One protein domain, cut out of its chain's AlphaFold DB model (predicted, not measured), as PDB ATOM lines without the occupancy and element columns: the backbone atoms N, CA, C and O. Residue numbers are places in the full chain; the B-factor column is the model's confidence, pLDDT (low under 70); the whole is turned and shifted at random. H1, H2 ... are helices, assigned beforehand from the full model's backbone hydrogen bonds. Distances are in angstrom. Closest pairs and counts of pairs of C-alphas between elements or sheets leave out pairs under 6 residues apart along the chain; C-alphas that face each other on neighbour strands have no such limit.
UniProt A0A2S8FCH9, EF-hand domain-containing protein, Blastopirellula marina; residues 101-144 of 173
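What this domain is: This is residues 101 to 144 of the 173 residues of the protein "EF-hand domain-containing protein" of Blastopirellula marina (UniProt A0A2S8FCH9). One long helix, H2, makes the base of an open, flat bracket, with the short H1 at its one end and H3 at its other end, both on the same side of it. H3 folds back partway over its end of H2, and between H1 and H3 the bracket is empty. The printed part has 44 residues with three named helices, in the order H1, H2, H3, and no named strand; its class is all helix. It is only just loose, close to extended, with a radius of gyration of the C-alphas of 13.4 A, and its C-alphas span 36 by 20 by 9 A.

Where its parts are: Find C-alpha 110 at (20.744, -7.098, -39.595); from there H2, residues 110 to 130, runs 30.8 A to C-alpha 130 at (4.172, -12.660, -14.228). Look next at H3, residues 133 to 144, which runs 16.5 A and ends at C-alpha 144, (23.069, -21.698, -16.813). Before H2 stands H1, residues 101 to 105, 6.2 A long.

How they stand to each other: Start at H2, whose residues 117 to 123 stand free. H3 is close to H2 but not clearly touching; their closest C-alphas, those of Lys 128 and Leu 136, are 7.2 A apart. Their lines stand at a steep tilt of 44 degrees, and they run opposite ways. H1 and H2 are only just apart, with 8.1 A between their closest C-alphas. H1 and H3 are apart. In H1, H2 and H3 every O i to N i+4 pair is within hydrogen-bond range.

The domain as a whole: The two C-alphas farthest apart, those of Glu 107 and Asp 134, are 36.0 A from each other. The printed part has no cut, and both links, H1 to H2 and H2 to H3, are tight. Mean pLDDT of the printed part is 84.0; look at residues 143 to 144 for the two under 70.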
ATOM      1  N   PHE A 101      21.627 -20.761 -32.552       79.38
ATOM      2  CA  PHE A 101      21.894 -21.769 -33.578       79.38
ATOM      3  C   PHE A 101      20.880 -21.708 -34.730       79.38
ATOM      4  O   PHE A 101      21.278 -21.804 -35.886       79.38
ATOM      5  N   LEU A 102      19.600 -21.449 -34.435       80.44
ATOM      6  CA  LEU A 102      18.583 -21.231 -35.469       80.44
ATOM      7  C   LEU A 102      18.743 -19.858 -36.128       80.44
ATOM      8  O   LEU A 102      18.473 -19.720 -37.316       80.44
ATOM      9  N   ALA A 103      19.205 -18.841 -35.393       81.69
ATOM     10  CA  ALA A 103      19.491 -17.524 -35.971       81.69
ATOM     11  C   ALA A 103      20.617 -17.594 -37.012       81.69
ATOM     12  O   ALA A 103      20.564 -16.896 -38.028       81.69
ATOM     13  N   ALA A 104      21.628 -18.422 -36.739       79.50
ATOM     14  CA  ALA A 104      22.752 -18.674 -37.626       79.50
ATOM     15  C   ALA A 104      22.346 -19.516 -38.844       79.50
ATOM     16  O   ALA A 104      22.745 -19.190 -39.956       79.50
ATOM     17  N   GLU A 105      21.519 -20.546 -38.649       84.50
ATOM     18  CA  GLU A 105      21.039 -21.419 -39.731       84.50
ATOM     19  C   GLU A 105      20.070 -20.706 -40.691       84.50
ATOM     20  O   GLU A 105      20.062 -20.986 -41.885       84.50
ATOM     21  N   LEU A 106      19.289 -19.743 -40.191       84.06
ATOM     22  CA  LEU A 106      18.347 -18.949 -40.990       84.06
ATOM     23  C   LEU A 106      18.977 -17.714 -41.660       84.06
ATOM     24  O   LEU A 106      18.250 -16.939 -42.278       84.06
ATOM     25  N   GLU A 107      20.290 -17.500 -41.504       85.38
ATOM     26  CA  GLU A 107      21.038 -16.371 -42.085       85.38
ATOM     27  C   GLU A 107      20.340 -15.007 -41.900       85.38
ATOM     28  O   GLU A 107      20.187 -14.211 -42.829       85.38
ATOM     29  N   LEU A 108      19.887 -14.718 -40.674       82.88
ATOM     30  CA  LEU A 108      19.086 -13.521 -40.411       82.88
ATOM     31  C   LEU A 108      19.815 -12.224 -40.778       82.88
ATOM     32  O   LEU A 108      20.944 -11.959 -40.348       82.88
ATOM     33  N   THR A 109      19.105 -11.352 -41.491       88.88
ATOM     34  CA  THR A 109      19.596 -10.024 -41.870       88.88
ATOM     35  C   THR A 109      19.736  -9.102 -40.642       88.88
ATOM     36  O   THR A 109      19.021  -9.270 -39.645       88.88
ATOM     37  N   PRO A 110      20.601  -8.065 -40.688       88.50
ATOM     38  CA  PRO A 110      20.744  -7.098 -39.595       88.50
ATOM     39  C   PRO A 110      19.425  -6.490 -39.065       88.50
ATOM     40  O   PRO A 110      19.268  -6.408 -37.844       88.50
ATOM     41  N   PRO A 111      18.446  -6.088 -39.909       89.81
ATOM     42  CA  PRO A 111      17.167  -5.591 -39.404       89.81
ATOM     43  C   PRO A 111      16.338  -6.668 -38.685       89.81
ATOM     44  O   PRO A 111      15.689  -6.348 -37.691       89.81
ATOM     45  N   GLN A 112      16.390  -7.932 -39.119       84.62
ATOM     46  CA  GLN A 112      15.652  -9.029 -38.477       84.62
ATOM     47  C   GLN A 112      16.209  -9.361 -37.089       84.62
ATOM     48  O   GLN A 112      15.435  -9.525 -36.147       84.62
ATOM     49  N   LYS A 113      17.539  -9.362 -36.920       85.56
ATOM     50  CA  LYS A 113      18.167  -9.521 -35.595       85.56
ATOM     51  C   LYS A 113      17.712  -8.428 -34.624       85.56
ATOM     52  O   LYS A 113      17.319  -8.715 -33.498       85.56
ATOM     53  N   LYS A 114      17.629  -7.184 -35.103       88.94
ATOM     54  CA  LYS A 114      17.134  -6.051 -34.306       88.94
ATOM     55  C   LYS A 114      15.666  -6.213 -33.881       88.94
ATOM     56  O   LYS A 114      15.295  -5.781 -32.790       88.94
ATOM     57  N   GLN A 115      14.826  -6.822 -34.722       87.06
ATOM     58  CA  GLN A 115      13.441  -7.145 -34.360       87.06
ATOM     59  C   GLN A 115      13.368  -8.256 -33.308       87.06
ATOM     60  O   GLN A 115      12.557  -8.153 -32.386       87.06
ATOM     61  N   LEU A 116      14.234  -9.270 -33.395       86.44
ATOM     62  CA  LEU A 116      14.334 -10.315 -32.374       86.44
ATOM     63  C   LEU A 116      14.802  -9.762 -31.026       86.44
ATOM     64  O   LEU A 116      14.212 -10.106 -30.009       86.44
ATOM     65  N   ASP A 117      15.756  -8.830 -31.002       86.12
ATOM     66  CA  ASP A 117      16.180  -8.172 -29.757       86.12
ATOM     67  C   ASP A 117      15.044  -7.369 -29.107       86.12
ATOM     68  O   ASP A 117      14.876  -7.353 -27.883       86.12
ATOM     69  N   ALA A 118      14.245  -6.675 -29.922       88.56
ATOM     70  CA  ALA A 118      13.080  -5.943 -29.433       88.56
ATOM     71  C   ALA A 118      12.019  -6.894 -28.855       88.56
ATOM     72  O   ALA A 118      11.429  -6.609 -27.810       88.56
ATOM     73  N   LEU A 119      11.812  -8.036 -29.514       89.00
ATOM     74  CA  LEU A 119      10.920  -9.097 -29.060       89.00
ATOM     75  C   LEU A 119      11.416  -9.715 -27.745       89.00
ATOM     76  O   LEU A 119      10.625  -9.862 -26.816       89.00
ATOM     77  N   GLN A 120      12.720  -9.981 -27.634       86.62
ATOM     78  CA  GLN A 120      13.356 -10.525 -26.436       86.62
ATOM     79  C   GLN A 120      13.103  -9.632 -25.218       86.62
ATOM     80  O   GLN A 120      12.609 -10.094 -24.193       86.62
ATOM     81  N   LYS A 121      13.307  -8.316 -25.359       88.81
ATOM     82  CA  LYS A 121      13.033  -7.344 -24.284       88.81
ATOM     83  C   LYS A 121      11.567  -7.321 -23.856       88.81
ATOM     84  O   LYS A 121      11.266  -7.100 -22.681       88.81
ATOM     85  N   LEU A 122      10.640  -7.506 -24.797       88.00
ATOM     86  CA  LEU A 122       9.211  -7.561 -24.490       88.00
ATOM     87  C   LEU A 122       8.871  -8.830 -23.705       88.00
ATOM     88  O   LEU A 122       8.115  -8.752 -22.735       88.00
ATOM     89  N   VAL A 123       9.457  -9.966 -24.091       87.69
ATOM     90  CA  VAL A 123       9.331 -11.238 -23.373       87.69
ATOM     91  C   VAL A 123       9.895 -11.110 -21.962       87.69
ATOM     92  O   VAL A 123       9.167 -11.387 -21.015       87.69
ATOM     93  N   ASP A 124      11.099 -10.563 -21.789       83.00
ATOM     94  CA  ASP A 124      11.706 -10.358 -20.466       83.00
ATOM     95  C   ASP A 124      10.834  -9.470 -19.568       83.00
ATOM     96  O   ASP A 124      10.625  -9.757 -18.388       83.00
ATOM     97  N   LYS A 125      10.275  -8.389 -20.130       89.19
ATOM     98  CA  LYS A 125       9.379  -7.485 -19.399       89.19
ATOM     99  C   LYS A 125       8.093  -8.188 -18.965       89.19
ATOM    100  O   LYS A 125       7.603  -7.926 -17.868       89.19
ATOM    101  N   ARG A 126       7.541  -9.069 -19.804       87.81
ATOM    102  CA  ARG A 126       6.339  -9.845 -19.471       87.81
ATOM    103  C   ARG A 126       6.628 -10.943 -18.461       87.81
ATOM    104  O   ARG A 126       5.861 -11.075 -17.511       87.81
ATOM    105  N   LEU A 127       7.751 -11.642 -18.598       85.12
ATOM    106  CA  LEU A 127       8.202 -12.631 -17.624       85.12
ATOM    107  C   LEU A 127       8.374 -11.995 -16.242       85.12
ATOM    108  O   LEU A 127       7.837 -12.527 -15.282       85.12
ATOM    109  N   LYS A 128       8.983 -10.807 -16.142       85.50
ATOM    110  CA  LYS A 128       9.096 -10.056 -14.876       85.50
ATOM    111  C   LYS A 128       7.762  -9.612 -14.273       85.50
ATOM    112  O   LYS A 128       7.679  -9.422 -13.071       85.50
ATOM    113  N   SER A 129       6.729  -9.397 -15.091       89.44
ATOM    114  CA  SER A 129       5.399  -9.020 -14.584       89.44
ATOM    115  C   SER A 129       4.562 -10.207 -14.101       89.44
ATOM    116  O   SER A 129       3.581 -10.000 -13.398       89.44
ATOM    117  N   ILE A 130       4.917 -11.425 -14.523       87.69
ATOM    118  CA  ILE A 130       4.172 -12.660 -14.228       87.69
ATOM    119  C   ILE A 130       4.885 -13.477 -13.146       87.69
ATOM    120  O   ILE A 130       4.233 -14.059 -12.284       87.69
ATOM    121  N   LEU A 131       6.214 -13.539 -13.210       87.00
ATOM    122  CA  LEU A 131       7.054 -14.314 -12.307       87.00
ATOM    123  C   LEU A 131       7.531 -13.457 -11.137       87.00
ATOM    124  O   LEU A 131       7.802 -12.269 -11.293       87.00
ATOM    125  N   THR A 132       7.701 -14.091  -9.980       90.06
ATOM    126  CA  THR A 132       8.424 -13.480  -8.859       90.06
ATOM    127  C   THR A 132       9.928 -13.452  -9.136       90.06
ATOM    128  O   THR A 132      10.435 -14.238  -9.945       90.06
ATOM    129  N   ASP A 133      10.663 -12.591  -8.426       85.06
ATOM    130  CA  ASP A 133      12.126 -12.508  -8.543       85.06
ATOM    131  C   ASP A 133      12.793 -13.879  -8.319       85.06
ATOM    132  O   ASP A 133      13.681 -14.277  -9.074       85.06
ATOM    133  N   ASP A 134      12.281 -14.660  -7.362       85.38
ATOM    134  CA  ASP A 134      12.745 -16.022  -7.075       85.38
ATOM    135  C   ASP A 134      12.500 -17.002  -8.234       85.38
ATOM    136  O   ASP A 134      13.326 -17.874  -8.516       85.38
ATOM    137  N   GLN A 135      11.360 -16.895  -8.923       84.12
ATOM    138  CA  GLN A 135      11.035 -17.751 -10.067       84.12
ATOM    139  C   GLN A 135      11.884 -17.401 -11.290       84.12
ATOM    140  O   GLN A 135      12.330 -18.299 -12.007       84.12
ATOM    141  N   LEU A 136      12.158 -16.111 -11.503       84.44
ATOM    142  CA  LEU A 136      13.042 -15.647 -12.566       84.44
ATOM    143  C   LEU A 136      14.490 -16.082 -12.312       84.44
ATOM    144  O   LEU A 136      15.150 -16.578 -13.226       84.44
ATOM    145  N   ALA A 137      14.952 -15.998 -11.063       83.62
ATOM    146  CA  ALA A 137      16.258 -16.505 -10.659       83.62
ATOM    147  C   ALA A 137      16.383 -18.020 -10.891       83.62
ATOM    148  O   ALA A 137      17.393 -18.473 -11.424       83.62
ATOM    149  N   ARG A 138      15.345 -18.811 -10.579       82.44
ATOM    150  CA  ARG A 138      15.322 -20.259 -10.872       82.44
ATOM    151  C   ARG A 138      15.374 -20.551 -12.367       82.44
ATOM    152  O   ARG A 138      16.087 -21.458 -12.784       82.44
ATOM    153  N   LEU A 139      14.651 -19.780 -13.171       79.69
ATOM    154  CA  LEU A 139      14.639 -19.915 -14.624       79.69
ATOM    155  C   LEU A 139      16.018 -19.594 -15.227       79.69
ATOM    156  O   LEU A 139      16.529 -20.342 -16.058       79.69
ATOM    157  N   GLN A 140      16.675 -18.543 -14.739       76.81
ATOM    158  CA  GLN A 140      18.036 -18.184 -15.138       76.81
ATOM    159  C   GLN A 140      19.092 -19.155 -14.585       76.81
ATOM    160  O   GLN A 140      20.136 -19.370 -15.199       76.81
ATOM    161  N   GLN A 141      18.839 -19.776 -13.436       77.38
ATOM    162  CA  GLN A 141      19.680 -20.850 -12.927       77.38
ATOM    163  C   GLN A 141      19.568 -22.081 -13.829       77.38
ATOM    164  O   GLN A 141      20.590 -22.638 -14.194       77.38
ATOM    165  N   MET A 142      18.363 -22.460 -14.264       72.62
ATOM    166  CA  MET A 142      18.153 -23.564 -15.212       72.62
ATOM    167  C   MET A 142      18.770 -23.292 -16.591       72.62
ATOM    168  O   MET A 142      19.188 -24.225 -17.265       72.62
ATOM    169  N   SER A 143      18.862 -22.028 -17.013       66.75
ATOM    170  CA  SER A 143      19.532 -21.663 -18.271       66.75
ATOM    171  C   SER A 143      21.042 -21.876 -18.221       66.75
ATOM    172  O   SER A 143      21.644 -22.372 -19.170       66.75
ATOM    173  N   GLN A 144      21.645 -21.515 -17.089       61.88
ATOM    174  CA  GLN A 144      23.069 -21.698 -16.813       61.88
ATOM    175  C   GLN A 144      23.390 -23.150 -16.452       61.88
ATOM    176  O   GLN A 144      24.497 -23.631 -16.673       61.88
TER     177      GLN A 144